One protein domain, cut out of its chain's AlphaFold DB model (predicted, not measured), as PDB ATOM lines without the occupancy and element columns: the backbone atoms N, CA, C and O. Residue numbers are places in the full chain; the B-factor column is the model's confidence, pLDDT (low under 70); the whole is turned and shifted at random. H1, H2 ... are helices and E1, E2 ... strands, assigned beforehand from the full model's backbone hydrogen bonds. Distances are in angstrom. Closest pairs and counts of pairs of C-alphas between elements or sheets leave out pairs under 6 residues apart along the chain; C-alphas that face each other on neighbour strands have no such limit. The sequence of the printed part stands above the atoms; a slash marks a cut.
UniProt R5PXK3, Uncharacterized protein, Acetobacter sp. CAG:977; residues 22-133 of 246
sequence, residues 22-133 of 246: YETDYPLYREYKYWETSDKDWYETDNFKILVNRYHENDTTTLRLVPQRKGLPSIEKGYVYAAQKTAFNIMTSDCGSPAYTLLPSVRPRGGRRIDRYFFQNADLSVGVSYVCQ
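This is residues 22 to 133 of the 246 residues of an uncharacterized protein of Acetobacter sp. CAG:977 (UniProt R5PXK3). A five-stranded sheet, curled like part of a barrel, wraps round one long helix, H2, which packs in its hollow face, while a short helix, H1, lies off at one end of the long axis, away from the sheet. A long link, residues 104 to 125, makes a loop between E4 and E5 and is tied to E5 by a short pairing. The printed part has 112 residues, with two named helices and five named strands in the order H1, E1, E2, E3, H2, E4, E5. The sheet's order is E1, E2, E3, E5, E4, all antiparallel, and the class is mixed, helices and strands. The whole is compact, with a radius of gyration of the C-alphas of 14.2 A, yet elongated in outline, spanning 47 by 28 by 27 A.

The longest strands are E2, residues 48 to 57, 27.7 A long, and E3, residues 60 to 69, 29.2 A. E1 is residues 42 to 45, E5 residues 126 to 132, 19.9 A, and E4 residues 100 to 103. H2, residues 79 to 95, is 24.2 A long and begins at C-alpha 79, (-10.592, 4.382, 101.616). H1, residues 26 to 34, is 12.3 A long and begins at C-alpha 26, (-29.833, 2.413, 94.131). E5 ends at C-alpha 132, (6.791, 0.871, 83.439).

The sheet is strongly twisted, and E1 and E4 are its edge strands. E1, E2 and E3 form a meander, each strand the antiparallel neighbour of the one before. In the hairpin of E1 and E2, N 43 and O 50 are 2.9 A apart; in that of E2 and E3, N 53 and O 64 are 2.9 A apart. Between E3 and E5, N 63 and O 128 are 2.8 A apart. In the hairpin of E4 and E5, N 103 and O 129 are 2.8 A apart. H2 is on one face of the sheet, in two layers, and the sheet curls round it. The closest C-alphas of H2 and E3 are those of Ala 83 and Leu 65, 6.0 A apart; those of H2 and E5 are Cys 95 and Cys 132, 5.1 A apart. E3, H2 and E4 form a split strand-helix-strand unit, two strands of one sheet with a helix between them along the chain and with E5 between them in the sheet, and its crossover is right-handed. H1 is not on the sheet and is apart from H2. In H1 and H2 every O i to N i+4 pair is within hydrogen-bond range.

The C-alphas farthest apart, those of Thr 24 and Gln 133, are 47.5 A apart. The printed part has no cut. The link from E4 to E5, 22 residues, is long. The mean pLDDT of the printed part is 77.6; residues 22 to 39, residue 71 and residues 96 to 98 are under 70.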
ATOM      1  N   TYR A  22     -31.720   8.315  90.643       39.59
ATOM      2  CA  TYR A  22     -30.670   8.065  91.630       39.59
ATOM      3  C   TYR A  22     -31.140   8.030  93.101       39.59
ATOM      4  O   TYR A  22     -30.440   7.448  93.927       39.59
ATOM      5  N   GLU A  23     -32.284   8.627  93.458       36.19
ATOM      6  CA  GLU A  23     -32.817   8.610  94.836       36.19
ATOM      7  C   GLU A  23     -33.853   7.507  95.082       36.19
ATOM      8  O   GLU A  23     -34.256   7.298  96.227       36.19
ATOM      9  N   THR A  24     -34.316   6.827  94.030       44.69
ATOM     10  CA  THR A  24     -35.406   5.842  94.116       44.69
ATOM     11  C   THR A  24     -34.959   4.413  93.834       44.69
ATOM     12  O   THR A  24     -35.598   3.495  94.338       44.69
ATOM     13  N   ASP A  25     -33.866   4.207  93.090       46.59
ATOM     14  CA  ASP A  25     -33.361   2.864  92.784       46.59
ATOM     15  C   ASP A  25     -31.825   2.819  92.740       46.59
ATOM     16  O   ASP A  25     -31.153   3.128  91.752       46.59
ATOM     17  N   TYR A  26     -31.265   2.458  93.889       47.69
ATOM     18  CA  TYR A  26     -29.833   2.413  94.131       47.69
ATOM     19  C   TYR A  26     -29.095   1.273  93.376       47.69
ATOM     20  O   TYR A  26     -27.967   1.488  92.913       47.69
ATOM     21  N   PRO A  27     -29.683   0.073  93.220       50.38
ATOM     22  CA  PRO A  27     -29.213  -0.939  92.269       50.38
ATOM     23  C   PRO A  27     -29.198  -0.466  90.807       50.38
ATOM     24  O   PRO A  27     -28.170  -0.606  90.145       50.38
ATOM     25  N   LEU A  28     -30.272   0.168  90.329       46.69
ATOM     26  CA  LEU A  28     -30.392   0.608  88.932       46.69
ATOM     27  C   LEU A  28     -29.417   1.747  88.587       46.69
ATOM     28  O   LEU A  28     -28.816   1.757  87.516       46.69
ATOM     29  N   TYR A  29     -29.185   2.692  89.505       46.56
ATOM     30  CA  TYR A  29     -28.165   3.736  89.324       46.56
ATOM     31  C   TYR A  29     -26.749   3.157  89.200       46.56
ATOM     32  O   TYR A  29     -25.937   3.663  88.426       46.56
ATOM     33  N   ARG A  30     -26.444   2.089  89.947       52.09
ATOM     34  CA  ARG A  30     -25.170   1.371  89.825       52.09
ATOM     35  C   ARG A  30     -25.035   0.691  88.471       52.09
ATOM     36  O   ARG A  30     -23.978   0.816  87.860       52.09
ATOM     37  N   GLU A  31     -26.090   0.017  88.024       48.62
ATOM     38  CA  GLU A  31     -26.140  -0.624  86.712       48.62
ATOM     39  C   GLU A  31     -25.883   0.416  85.618       48.62
ATOM     40  O   GLU A  31     -24.898   0.305  84.908       48.62
ATOM     41  N   TYR A  32     -26.625   1.526  85.579       49.28
ATOM     42  CA  TYR A  32     -26.464   2.553  84.539       49.28
ATOM     43  C   TYR A  32     -25.205   3.420  84.639       49.28
ATOM     44  O   TYR A  32     -24.760   3.951  83.627       49.28
ATOM     45  N   LYS A  33     -24.625   3.634  85.824       52.56
ATOM     46  CA  LYS A  33     -23.399   4.443  85.947       52.56
ATOM     47  C   LYS A  33     -22.138   3.650  85.612       52.56
ATOM     48  O   LYS A  33     -21.139   4.244  85.216       52.56
ATOM     49  N   TYR A  34     -22.184   2.333  85.792       57.06
ATOM     50  CA  TYR A  34     -21.029   1.451  85.662       57.06
ATOM     51  C   TYR A  34     -21.254   0.317  84.647       57.06
ATOM     52  O   TYR A  34     -20.463  -0.618  84.624       57.06
ATOM     53  N   TRP A  35     -22.286   0.388  83.794       50.34
ATOM     54  CA  TRP A  35     -22.589  -0.645  82.787       50.34
ATOM     55  C   TRP A  35     -21.458  -0.873  81.775       50.34
ATOM     56  O   TRP A  35     -21.331  -1.967  81.238       50.34
ATOM     57  N   GLU A  36     -20.624   0.143  81.530       50.06
ATOM     58  CA  GLU A  36     -19.431   0.030  80.678       50.06
ATOM     59  C   GLU A  36     -18.220  -0.558  81.422       50.06
ATOM     60  O   GLU A  36     -17.194  -0.839  80.807       50.06
ATOM     61  N   THR A  37     -18.314  -0.742  82.744       58.31
ATOM     62  CA  THR A  37     -17.240  -1.335  83.550       58.31
ATOM     63  C   THR A  37     -17.362  -2.850  83.535       58.31
ATOM     64  O   THR A  37     -18.443  -3.409  83.712       58.31
ATOM     65  N   SER A  38     -16.242  -3.522  83.323       62.25
ATOM     66  CA  SER A  38     -16.173  -4.979  83.310       62.25
ATOM     67  C   SER A  38     -15.714  -5.515  84.665       62.25
ATOM     68  O   SER A  38     -15.067  -4.801  85.427       62.25
ATOM     69  N   ASP A  39     -15.991  -6.785  84.978       68.50
ATOM     70  CA  ASP A  39     -15.602  -7.386  86.269       68.50
ATOM     71  C   ASP A  39     -14.096  -7.260  86.571       68.50
ATOM     72  O   ASP A  39     -13.709  -7.098  87.726       68.50
ATOM     73  N   LYS A  40     -13.244  -7.251  85.537       72.00
ATOM     74  CA  LYS A  40     -11.784  -7.060  85.653       72.00
ATOM     75  C   LYS A  40     -11.356  -5.648  86.083       72.00
ATOM     76  O   LYS A  40     -10.187  -5.446  86.404       72.00
ATOM     77  N   ASP A  41     -12.267  -4.678  86.070       80.94
ATOM     78  CA  ASP A  41     -12.011  -3.300  86.499       80.94
ATOM     79  C   ASP A  41     -12.279  -3.115  88.003       80.94
ATOM     80  O   ASP A  41     -12.038  -2.042  88.557       80.94
ATOM     81  N   TRP A  42     -12.759  -4.162  88.681       85.19
ATOM     82  CA  TRP A  42     -13.117  -4.141  90.091       85.19
ATOM     83  C   TRP A  42     -12.141  -4.949  90.945       85.19
ATOM     84  O   TRP A  42     -11.853  -6.111  90.670       85.19
ATOM     85  N   TYR A  43     -11.685  -4.339  92.038       88.62
ATOM     86  CA  TYR A  43     -10.712  -4.920  92.961       88.62
ATOM     87  C   TYR A  43     -11.238  -4.858  94.393       88.62
ATOM     88  O   TYR A  43     -11.630  -3.796  94.866       88.62
ATOM     89  N   GLU A  44     -11.233  -5.979  95.108       87.62
ATOM     90  CA  GLU A  44     -11.587  -6.012  96.532       87.62
ATOM     91  C   GLU A  44     -10.330  -5.751  97.378       87.62
ATOM     92  O   GLU A  44      -9.301  -6.404  97.201       87.62
ATOM     93  N   THR A  45     -10.359  -4.764  98.276       82.81
ATOM     94  CA  THR A  45      -9.219  -4.409  99.142       82.81
ATOM     95  C   THR A  45      -9.697  -3.759 100.442       82.81
ATOM     96  O   THR A  45     -10.436  -2.780 100.417       82.81
ATOM     97  N   ASP A  46      -9.264  -4.292 101.589       76.19
ATOM     98  CA  ASP A  46      -9.475  -3.738 102.939       76.19
ATOM     99  C   ASP A  46     -10.934  -3.291 103.230       76.19
ATOM    100  O   ASP A  46     -11.182  -2.252 103.843       76.19
ATOM    101  N   ASN A  47     -11.910  -4.116 102.815       84.50
ATOM    102  CA  ASN A  47     -13.373  -3.913 102.900       84.50
ATOM    103  C   ASN A  47     -13.994  -2.921 101.900       84.50
ATOM    104  O   ASN A  47     -15.173  -2.569 102.035       84.50
ATOM    105  N   PHE A  48     -13.232  -2.490 100.900       86.69
ATOM    106  CA  PHE A  48     -13.717  -1.695  99.781       86.69
ATOM    107  C   PHE A  48     -13.706  -2.513  98.495       86.69
ATOM    108  O   PHE A  48     -12.742  -3.217  98.209       86.69
ATOM    109  N   LYS A  49     -14.738  -2.310  97.679       89.75
ATOM    110  CA  LYS A  49     -14.743  -2.697  96.272       89.75
ATOM    111  C   LYS A  49     -14.323  -1.485  95.448       89.75
ATOM    112  O   LYS A  49     -15.029  -0.481  95.422       89.75
ATOM    113  N   ILE A  50     -13.157  -1.529  94.825       89.00
ATOM    114  CA  ILE A  50     -12.531  -0.391  94.150       89.00
ATOM    115  C   ILE A  50     -12.692  -0.559  92.646       89.00
ATOM    116  O   ILE A  50     -12.163  -1.502  92.065       89.00
ATOM    117  N   LEU A  51     -13.416   0.370  92.022       89.69
ATOM    118  CA  LEU A  51     -13.456   0.486  90.566       89.69
ATOM    119  C   LEU A  51     -12.202   1.215  90.092       89.69
ATOM    120  O   LEU A  51     -11.891   2.299  90.591       89.69
ATOM    121  N   VAL A  52     -11.522   0.658  89.101       91.88
ATOM    122  CA  VAL A  52     -10.291   1.203  88.539       91.88
ATOM    123  C   VAL A  52     -10.509   1.555  87.081       91.88
ATOM    124  O   VAL A  52     -10.748   0.691  86.249       91.88
ATOM    125  N   ASN A  53     -10.333   2.833  86.763       89.81
ATOM    126  CA  ASN A  53     -10.246   3.295  85.385       89.81
ATOM    127  C   ASN A  53      -8.782   3.565  85.039       89.81
ATOM    128  O   ASN A  53      -8.092   4.271  85.784       89.81
ATOM    129  N   ARG A  54      -8.318   3.010  83.919       91.38
ATOM    130  CA  ARG A  54      -6.960   3.205  83.397       91.38
ATOM    131  C   ARG A  54      -6.994   4.181  82.227       91.38
ATOM    132  O   ARG A  54      -7.792   4.015  81.309       91.38
ATOM    133  N   TYR A  55      -6.106   5.164  82.250       89.88
ATOM    134  CA  TYR A  55      -5.881   6.090  81.147       89.88
ATOM    135  C   TYR A  55      -4.425   5.978  80.712       89.88
ATOM    136  O   TYR A  55      -3.529   6.146  81.539       89.88
ATOM    137  N   HIS A  56      -4.197   5.693  79.433       87.25
ATOM    138  CA  HIS A  56      -2.860   5.621  78.853       87.25
ATOM    139  C   HIS A  56      -2.630   6.829  77.948       87.25
ATOM    140  O   HIS A  56      -3.398   7.064  77.016       87.25
ATOM    141  N   GLU A  57      -1.575   7.585  78.232       86.50
ATOM    142  CA  GLU A  57      -1.113   8.702  77.414       86.50
ATOM    143  C   GLU A  57       0.406   8.590  77.254       86.50
ATOM    144  O   GLU A  57       1.158   8.691  78.227       86.50
ATOM    145  N   ASN A  58       0.862   8.360  76.019       86.19
ATOM    146  CA  ASN A  58       2.252   7.996  75.718       86.19
ATOM    147  C   ASN A  58       2.697   6.787  76.571       86.19
ATOM    148  O   ASN A  58       1.971   5.799  76.655       86.19
ATOM    149  N   ASP A  59       3.851   6.879  77.237       85.19
ATOM    150  CA  ASP A  59       4.371   5.839  78.139       85.19
ATOM    151  C   ASP A  59       3.790   5.915  79.563       85.19
ATOM    152  O   ASP A  59       4.154   5.129  80.439       85.19
ATOM    153  N   THR A  60       2.903   6.882  79.827       87.81
ATOM    154  CA  THR A  60       2.322   7.111  81.151       87.81
ATOM    155  C   THR A  60       0.975   6.427  81.286       87.81
ATOM    156  O   THR A  60       0.063   6.613  80.480       87.81
ATOM    157  N   THR A  61       0.820   5.690  82.379       92.06
ATOM    158  CA  THR A  61      -0.459   5.142  82.820       92.06
ATOM    159  C   THR A  61      -0.950   5.918  84.029       92.06
ATOM    160  O   THR A  61      -0.227   6.083  85.007       92.06
ATOM    161  N   THR A  62      -2.196   6.379  83.987       92.25
ATOM    162  CA  THR A  62      -2.878   7.003  85.122       92.25
ATOM    163  C   THR A  62      -4.024   6.118  85.578       92.25
ATOM    164  O   THR A  62      -4.909   5.773  84.793       92.25
ATOM    165  N   LEU A  63      -4.029   5.771  86.861       94.31
ATOM    166  CA  LEU A  63      -5.131   5.072  87.509       94.31
ATOM    167  C   LEU A  63      -6.052   6.088  88.166       94.31
ATOM    168  O   LEU A  63      -5.597   6.993  88.865       94.31
ATOM    169  N   ARG A  64      -7.354   5.886  87.999       93.56
ATOM    170  CA  ARG A  64      -8.403   6.545  88.770       93.56
ATOM    171  C   ARG A  64      -9.189   5.483  89.522       93.56
ATOM    172  O   ARG A  64      -9.935   4.713  88.923       93.56
ATOM    173  N   LEU A  65      -9.019   5.472  90.833       94.81
ATOM    174  CA  LEU A  65      -9.573   4.497  91.757       94.81
ATOM    175  C   LEU A  65     -10.771   5.102  92.487       94.81
ATOM    176  O   LEU A  65     -10.659   6.150  93.127       94.81
ATOM    177  N   VAL A  66     -11.918   4.438  92.407       91.06
ATOM    178  CA  VAL A  66     -13.164   4.832  93.074       91.06
ATOM    179  C   VAL A  66     -13.498   3.771  94.122       91.06
ATOM    180  O   VAL A  66     -14.122   2.761  93.782       91.06
ATOM    181  N   PRO A  67     -13.089   3.956  95.391       89.62
ATOM    182  CA  PRO A  67     -13.434   3.027  96.458       89.62
ATOM    183  C   PRO A  67     -14.927   3.034  96.731       89.62
ATOM    184  O   PRO A  67     -15.539   4.097  96.862       89.62
ATOM    185  N   GLN A  68     -15.507   1.845  96.850       85.81
ATOM    186  CA  GLN A  68     -16.916   1.670  97.152       85.81
ATOM    187  C   GLN A  68     -17.131   0.781  98.367       85.81
ATOM    188  O   GLN A  68     -16.413  -0.189  98.588       85.81
ATOM    189  N   ARG A  69     -18.180   1.075  99.135       81.44
ATOM    190  CA  ARG A  69     -18.676   0.213 100.211       81.44
ATOM    191  C   ARG A  69     -20.160  -0.013 100.006       81.44
ATOM    192  O   ARG A  69     -20.895   0.933  99.737       81.44
ATOM    193  N   LYS A  70     -20.608  -1.271 100.078       78.88
ATOM    194  CA  LYS A  70     -21.994  -1.653  99.728       78.88
ATOM    195  C   LYS A  70     -22.381  -1.161  98.311       78.88
ATOM    196  O   LYS A  70     -23.540  -0.837  98.054       78.88
ATOM    197  N   GLY A  71     -21.372  -1.103  97.425       69.62
ATOM    198  CA  GLY A  71     -21.364  -0.596  96.042       69.62
ATOM    199  C   GLY A  71     -21.640   0.898  95.856       69.62
ATOM    200  O   GLY A  71     -22.145   1.312  94.817       69.62
ATOM    201  N   LEU A  72     -21.349   1.704  96.875       74.75
ATOM    202  CA  LEU A  72     -21.497   3.156  96.834       74.75
ATOM    203  C   LEU A  72     -20.118   3.780  96.967       74.75
ATOM    204  O   LEU A  72     -19.390   3.320  97.851       74.75
ATOM    205  N   PRO A  73     -19.750   4.810  96.175       79.12
ATOM    206  CA  PRO A  73     -18.534   5.572  96.426       79.12
ATOM    207  C   PRO A  73     -18.447   5.963  97.900       79.12
ATOM    208  O   PRO A  73     -19.393   6.519  98.459       79.12
ATOM    209  N   SER A  74     -17.338   5.611  98.539       78.50
ATOM    210  CA  SER A  74     -17.179   5.729  99.983       78.50
ATOM    211  C   SER A  74     -15.871   6.422 100.325       78.50
ATOM    212  O   SER A  74     -14.813   6.083  99.802       78.50
ATOM    213  N   ILE A  75     -15.969   7.373 101.251       83.69
ATOM    214  CA  ILE A  75     -14.837   8.060 101.883       83.69
ATOM    215  C   ILE A  75     -14.673   7.661 103.352       83.69
ATOM    216  O   ILE A  75     -14.078   8.393 104.144       83.69
ATOM    217  N   GLU A  76     -15.244   6.521 103.742       83.75
ATOM    218  CA  GLU A  76     -15.048   5.991 105.085       83.75
ATOM    219  C   GLU A  76     -13.565   5.804 105.411       83.75
ATOM    220  O   GLU A  76     -12.727   5.604 104.529       83.75
ATOM    221  N   LYS A  77     -13.238   5.850 106.706       80.75
ATOM    222  CA  LYS A  77     -11.864   5.700 107.190       80.75
ATOM    223  C   LYS A  77     -11.191   4.487 106.529       80.75
ATOM    224  O   LYS A  77     -11.701   3.377 106.607       80.75
ATOM    225  N   GLY A  78     -10.040   4.726 105.900       79.00
ATOM    226  CA  GLY A  78      -9.264   3.702 105.196       79.00
ATOM    227  C   GLY A  78      -9.408   3.701 103.670       79.00
ATOM    228  O   GLY A  78      -8.565   3.099 103.016       79.00
ATOM    229  N   TYR A  79     -10.371   4.422 103.076       82.88
ATOM    230  CA  TYR A  79     -10.592   4.382 101.616       82.88
ATOM    231  C   TYR A  79      -9.360   4.784 100.784       82.88
ATOM    232  O   TYR A  79      -9.098   4.186  99.743       82.88
ATOM    233  N   VAL A  80      -8.588   5.780 101.243       82.31
ATOM    234  CA  VAL A  80      -7.349   6.213 100.569       82.31
ATOM    235  C   VAL A  80      -6.300   5.114 100.614       82.31
ATOM    236  O   VAL A  80      -5.687   4.824  99.595       82.31
ATOM    237  N   TYR A  81      -6.133   4.483 101.776       80.19
ATOM    238  CA  TYR A  81      -5.162   3.414 101.963       80.19
ATOM    239  C   TYR A  81      -5.514   2.191 101.108       80.19
ATOM    240  O   TYR A  81      -4.658   1.663 100.401       80.19
ATOM    241  N   ALA A  82      -6.796   1.816 101.075       80.56
ATOM    242  CA  ALA A  82      -7.292   0.751 100.212       80.56
ATOM    243  C   ALA A  82      -7.028   1.066  98.727       80.56
ATOM    244  O   ALA A  82      -6.497   0.227  98.005       80.56
ATOM    245  N   ALA A  83      -7.302   2.300  98.281       85.31
ATOM    246  CA  ALA A  83      -6.999   2.736  96.917       85.31
ATOM    247  C   ALA A  83      -5.495   2.700  96.599       85.31
ATOM    248  O   ALA A  83      -5.102   2.231  95.535       85.31
ATOM    249  N   GLN A  84      -4.640   3.166  97.510       84.81
ATOM    250  CA  GLN A  84      -3.188   3.123  97.333       84.81
ATOM    251  C   GLN A  84      -2.692   1.679  97.203       84.81
ATOM    252  O   GLN A  84      -1.955   1.369  96.269       84.81
ATOM    253  N   LYS A  85      -3.161   0.774  98.068       81.12
ATOM    254  CA  LYS A  85      -2.841  -0.658  98.009       81.12
ATOM    255  C   LYS A  85      -3.278  -1.289  96.684       81.12
ATOM    256  O   LYS A  85      -2.473  -1.945  96.030       81.12
ATOM    257  N   THR A  86      -4.504  -1.028  96.225       85.12
ATOM    258  CA  THR A  86      -4.972  -1.490  94.904       85.12
ATOM    259  C   THR A  86      -4.115  -0.944  93.765       85.12
ATOM    260  O   THR A  86      -3.771  -1.690  92.852       85.12
ATOM    261  N   ALA A  87      -3.730   0.332  93.817       87.56
ATOM    262  CA  ALA A  87      -2.862   0.920  92.806       87.56
ATOM    263  C   ALA A  87      -1.493   0.229  92.759       87.56
ATOM    264  O   ALA A  87      -1.032  -0.118  91.675       87.56
ATOM    265  N   PHE A  88      -0.866  -0.024  93.912       79.62
ATOM    266  CA  PHE A  88       0.404  -0.755  93.979       79.62
ATOM    267  C   PHE A  88       0.302  -2.147  93.373       79.62
ATOM    268  O   PHE A  88       1.148  -2.528  92.569       79.62
ATOM    269  N   ASN A  89      -0.772  -2.865  93.684       80.50
ATOM    270  CA  ASN A  89      -1.024  -4.184  93.121       80.50
ATOM    271  C   ASN A  89      -1.126  -4.165  91.595       80.50
ATOM    272  O   ASN A  89      -0.583  -5.045  90.929       80.50
ATOM    273  N   ILE A  90      -1.788  -3.152  91.038       85.31
ATOM    274  CA  ILE A  90      -1.911  -2.984  89.589       85.31
ATOM    275  C   ILE A  90      -0.565  -2.632  88.971       85.31
ATOM    276  O   ILE A  90      -0.167  -3.278  88.015       85.31
ATOM    277  N   MET A  91       0.176  -1.680  89.539       83.19
ATOM    278  CA  MET A  91       1.497  -1.304  89.022       83.19
ATOM    279  C   MET A  91       2.474  -2.486  89.042       83.19
ATOM    280  O   MET A  91       3.199  -2.711  88.074       83.19
ATOM    281  N   THR A  92       2.459  -3.280  90.113       74.88
ATOM    282  CA  THR A  92       3.235  -4.520  90.207       74.88
ATOM    283  C   THR A  92       2.791  -5.552  89.174       74.88
ATOM    284  O   THR A  92       3.645  -6.216  88.594       74.88
ATOM    285  N   SER A  93       1.489  -5.699  88.926       79.12
ATOM    286  CA  SER A  93       0.974  -6.618  87.902       79.12
ATOM    287  C   SER A  93       1.342  -6.170  86.486       79.12
ATOM    288  O   SER A  93       1.687  -7.004  85.656       79.12
ATOM    289  N   ASP A  94       1.255  -4.871  86.213       82.19
ATOM    290  CA  ASP A  94       1.432  -4.310  84.875       82.19
ATOM    291  C   ASP A  94       2.912  -4.242  84.483       82.19
ATOM    292  O   ASP A  94       3.262  -4.533  83.343       82.19
ATOM    293  N   CYS A  95       3.789  -3.880  85.425       75.81
ATOM    294  CA  CYS A  95       5.210  -3.681  85.144       75.81
ATOM    295  C   CYS A  95       6.115  -4.802  85.683       75.81
ATOM    296  O   CYS A  95       7.270  -4.901  85.280       75.81
ATOM    297  N   GLY A  96       5.620  -5.645  86.594       64.56
ATOM    298  CA  GLY A  96       6.434  -6.541  87.419       64.56
ATOM    299  C   GLY A  96       6.941  -5.851  88.692       64.56
ATOM    300  O   GLY A  96       7.183  -4.645  88.724       64.56
ATOM    301  N   SER A  97       7.116  -6.611  89.777       57.22
ATOM    302  CA  SER A  97       7.778  -6.109  90.992       57.22
ATOM    303  C   SER A  97       9.297  -6.120  90.780       57.22
ATOM    304  O   SER A  97       9.807  -7.200  90.471       57.22
ATOM    305  N   PRO A  98      10.061  -5.017  90.957       57.28
ATOM    306  CA  PRO A  98       9.727  -3.628  91.313       57.28
ATOM    307  C   PRO A  98       9.917  -2.626  90.139       57.28
ATOM    308  O   PRO A  98      10.545  -1.583  90.294       57.28
ATOM    309  N   ALA A  99       9.414  -2.934  88.945       70.88
ATOM    310  CA  ALA A  99       9.787  -2.265  87.695       70.88
ATOM    311  C   ALA A  99       8.842  -1.120  87.263       70.88
ATOM    312  O   ALA A  99       8.585  -0.937  86.074       70.88
ATOM    313  N   TYR A 100       8.326  -0.318  88.200       75.00
ATOM    314  CA  TYR A 100       7.513   0.872  87.898       75.00
ATOM    315  C   TYR A 100       8.075   2.140  88.545       75.00
ATOM    316  O   TYR A 100       8.719   2.096  89.590       75.00
ATOM    317  N   THR A 101       7.820   3.297  87.932       75.69
ATOM    318  CA  THR A 101       8.161   4.619  88.483       75.69
ATOM    319  C   THR A 101       6.905   5.461  88.640       75.69
ATOM    320  O   THR A 101       6.193   5.697  87.668       75.69
ATOM    321  N   LEU A 102       6.650   5.927  89.863       79.12
ATOM    322  CA  LEU A 102       5.548   6.829  90.186       79.12
ATOM    323  C   LEU A 102       5.865   8.263  89.747       79.12
ATOM    324  O   LEU A 102       6.935   8.795  90.038       79.12
ATOM    325  N   LEU A 103       4.916   8.925  89.093       81.06
ATOM    326  CA  LEU A 103       5.058  10.316  88.678       81.06
ATOM    327  C   LEU A 103       4.514  11.263  89.758       81.06
ATOM    328  O   LEU A 103       3.463  10.983  90.339       81.06
ATOM    329  N   PRO A 104       5.191  12.394  90.040       73.31
ATOM    330  CA  PRO A 104       4.719  13.359  91.025       73.31
ATOM    331  C   PRO A 104       3.290  13.838  90.748       73.31
ATOM    332  O   PRO A 104       2.960  14.274  89.646       73.31
ATOM    333  N   SER A 105       2.455  13.820  91.783       78.00
ATOM    334  CA  SER A 105       1.074  14.289  91.717       78.00
ATOM    335  C   SER A 105       1.025  15.815  91.590       78.00
ATOM    336  O   SER A 105       1.548  16.546  92.443       78.00
ATOM    337  N   VAL A 106       0.253  16.296  90.617       78.25
ATOM    338  CA  VAL A 106      -0.208  17.687  90.542       78.25
ATOM    339  C   VAL A 106      -1.628  17.770  91.094       78.25
ATOM    340  O   VAL A 106      -2.446  16.882  90.868       78.25
ATOM    341  N   ARG A 107      -1.949  18.845  91.827       80.06
ATOM    342  CA  ARG A 107      -3.306  19.056  92.348       80.06
ATOM    343  C   ARG A 107      -4.305  19.148  91.178       80.06
ATOM    344  O   ARG A 107      -4.217  20.107  90.410       80.06
ATOM    345  N   PRO A 108      -5.291  18.239  91.075       82.19
ATOM    346  CA  PRO A 108      -6.298  18.302  90.023       82.19
ATOM    347  C   PRO A 108      -7.312  19.420  90.297       82.19
ATOM    348  O   PRO A 108      -7.531  19.836  91.442       82.19
ATOM    349  N   ARG A 109      -7.978  19.893  89.240       84.88
ATOM    350  CA  ARG A 109      -9.027  20.917  89.347       84.88
ATOM    351  C   ARG A 109     -10.166  20.414  90.241       84.88
ATOM    352  O   ARG A 109     -10.739  19.362  89.988       84.88
ATOM    353  N   GLY A 110     -10.492  21.176  91.286       81.19
ATOM    354  CA  GLY A 110     -11.552  20.821  92.240       81.19
ATOM    355  C   GLY A 110     -11.196  19.689  93.211       81.19
ATOM    356  O   GLY A 110     -12.043  19.294  94.001       81.19
ATOM    357  N   GLY A 111      -9.959  19.191  93.182       87.56
ATOM    358  CA  GLY A 111      -9.476  18.167  94.099       87.56
ATOM    359  C   GLY A 111      -8.321  18.648  94.978       87.56
ATOM    360  O   GLY A 111      -8.061  19.854  95.128       87.56
ATOM    361  N   ARG A 112      -7.604  17.692  95.570       85.44
ATOM    362  CA  ARG A 112      -6.447  17.947  96.438       85.44
ATOM    363  C   ARG A 112      -5.329  16.953  96.178       85.44
ATOM    364  O   ARG A 112      -5.569  15.823  95.775       85.44
ATOM    365  N   ARG A 113      -4.106  17.365  96.483       85.69
ATOM    366  CA  ARG A 113      -2.989  16.435  96.622       85.69
ATOM    367  C   ARG A 113      -3.176  15.630  97.916       85.69
ATOM    368  O   ARG A 113      -3.541  16.219  98.936       85.69
ATOM    369  N   ILE A 114      -2.988  14.314  97.862       79.44
ATOM    370  CA  ILE A 114      -2.978  13.455  99.057       79.44
ATOM    371  C   ILE A 114      -1.558  13.440  99.613       79.44
ATOM    372  O   ILE A 114      -1.346  13.806 100.764       79.44
ATOM    373  N   ASP A 115      -0.600  13.115  98.752       75.88
ATOM    374  CA  ASP A 115       0.823  13.027  99.058       75.88
ATOM    375  C   ASP A 115       1.646  13.350  97.796       75.88
ATOM    376  O   ASP A 115       1.161  13.999  96.869       75.88
ATOM    377  N   ARG A 116       2.920  12.956  97.751       71.44
ATOM    378  CA  ARG A 116       3.804  13.265  96.622       71.44
ATOM    379  C   ARG A 116       3.342  12.657  95.291       71.44
ATOM    380  O   ARG A 116       3.651  13.248  94.258       71.44
ATOM    381  N   TYR A 117       2.612  11.545  95.296       80.00
ATOM    382  CA  TYR A 117       2.287  10.746  94.105       80.00
ATOM    383  C   TYR A 117       0.788  10.571  93.888       80.00
ATOM    384  O   TYR A 117       0.332  10.527  92.747       80.00
ATOM    385  N   PHE A 118       0.015  10.537  94.967       85.62
ATOM    386  CA  PHE A 118      -1.423  10.381  94.917       85.62
ATOM    387  C   PHE A 118      -2.143  11.719  95.039       85.62
ATOM    388  O   PHE A 118      -1.798  12.611  95.826       85.62
ATOM    389  N   PHE A 119      -3.232  11.824  94.295       88.69
ATOM    390  CA  PHE A 119      -4.166  12.933  94.362       88.69
ATOM    391  C   PHE A 119      -5.591  12.429  94.551       88.69
ATOM    392  O   PHE A 119      -5.921  11.278  94.297       88.69
ATOM    393  N   GLN A 120      -6.454  13.321  95.006       89.69
ATOM    394  CA  GLN A 120      -7.887  13.119  95.083       89.69
ATOM    395  C   GLN A 120      -8.565  14.062  94.098       89.69
ATOM    396  O   GLN A 120      -8.309  15.268  94.117       89.69
ATOM    397  N   ASN A 121      -9.440  13.512  93.267       86.94
ATOM    398  CA  ASN A 121     -10.273  14.244  92.321       86.94
ATOM    399  C   ASN A 121     -11.486  14.873  93.024       86.94
ATOM    400  O   ASN A 121     -11.783  14.572  94.180       86.94
ATOM    401  N   ALA A 122     -12.199  15.753  92.318       83.06
ATOM    402  CA  ALA A 122     -13.387  16.426  92.848       83.06
ATOM    403  C   ALA A 122     -14.529  15.453  93.205       83.06
ATOM    404  O   ALA A 122     -15.300  15.712  94.123       83.06
ATOM    405  N   ASP A 123     -14.613  14.314  92.518       81.50
ATOM    406  CA  ASP A 123     -15.558  13.228  92.803       81.50
ATOM    407  C   ASP A 123     -15.044  12.249  93.871       81.50
ATOM    408  O   ASP A 123     -15.570  11.147  94.012       81.50
ATOM    409  N   LEU A 124     -14.016  12.655  94.623       80.94
ATOM    410  CA  LEU A 124     -13.397  11.923  95.728       80.94
ATOM    411  C   LEU A 124     -12.598  10.679  95.313       80.94
ATOM    412  O   LEU A 124     -11.981  10.059  96.182       80.94
ATOM    413  N   SER A 125     -12.520  10.365  94.014       88.25
ATOM    414  CA  SER A 125     -11.695   9.271  93.504       88.25
ATOM    415  C   SER A 125     -10.208   9.559  93.706       88.25
ATOM    416  O   SER A 125      -9.737  10.685  93.514       88.25
ATOM    417  N   VAL A 126      -9.451   8.528  94.052       91.31
ATOM    418  CA  VAL A 126      -8.001   8.596  94.241       91.31
ATOM    419  C   VAL A 126      -7.319   8.376  92.893       91.31
ATOM    420  O   VAL A 126      -7.772   7.556  92.104       91.31
ATOM    421  N   GLY A 127      -6.269   9.130  92.593       92.00
ATOM    422  CA  GLY A 127      -5.531   9.032  91.341       92.00
ATOM    423  C   GLY A 127      -4.030   8.917  91.557       92.00
ATOM    424  O   GLY A 127      -3.509   9.436  92.544       92.00
ATOM    425  N   VAL A 128      -3.362   8.236  90.629       90.75
ATOM    426  CA  VAL A 128      -1.903   8.082  90.578       90.75
ATOM    427  C   VAL A 128      -1.451   7.866  89.140       90.75
ATOM    428  O   VAL A 128      -2.176   7.253  88.358       90.75
ATOM    429  N   SER A 129      -0.256   8.340  88.799       91.00
ATOM    430  CA  SER A 129       0.348   8.147  87.480       91.00
ATOM    431  C   SER A 129       1.690   7.429  87.609       91.00
ATOM    432  O   SER A 129       2.445   7.699  88.543       91.00
ATOM    433  N   TYR A 130       1.993   6.520  86.687       86.31
ATOM    434  CA  TYR A 130       3.235   5.749  86.659       86.31
ATOM    435  C   TYR A 130       3.671   5.408  85.233       86.31
ATOM    436  O   TYR A 130       2.877   5.453  84.293       86.31
ATOM    437  N   VAL A 131       4.940   5.037  85.094       87.25
ATOM    438  CA  VAL A 131       5.530   4.463  83.878       87.25
ATOM    439  C   VAL A 131       6.146   3.102  84.213       87.25
ATOM    440  O   VAL A 131       6.714   2.937  85.300       87.25
ATOM    441  N   CYS A 132       6.047   2.127  83.308       83.12
ATOM    442  CA  CYS A 132       6.791   0.871  83.439       83.12
ATOM    443  C   CYS A 132       8.239   1.069  82.978       83.12
ATOM    444  O   CYS A 132       8.502   1.760  81.993       83.12
ATOM    445  N   GLN A 133       9.192   0.469  83.687       72.94
ATOM    446  CA  GLN A 133      10.608   0.572  83.349       72.94
ATOM    447  C   GLN A 133      10.979  -0.348  82.180       72.94
ATOM    448  O   GLN A 133      10.546  -1.496  82.107       72.94
TER     449      GLN A 133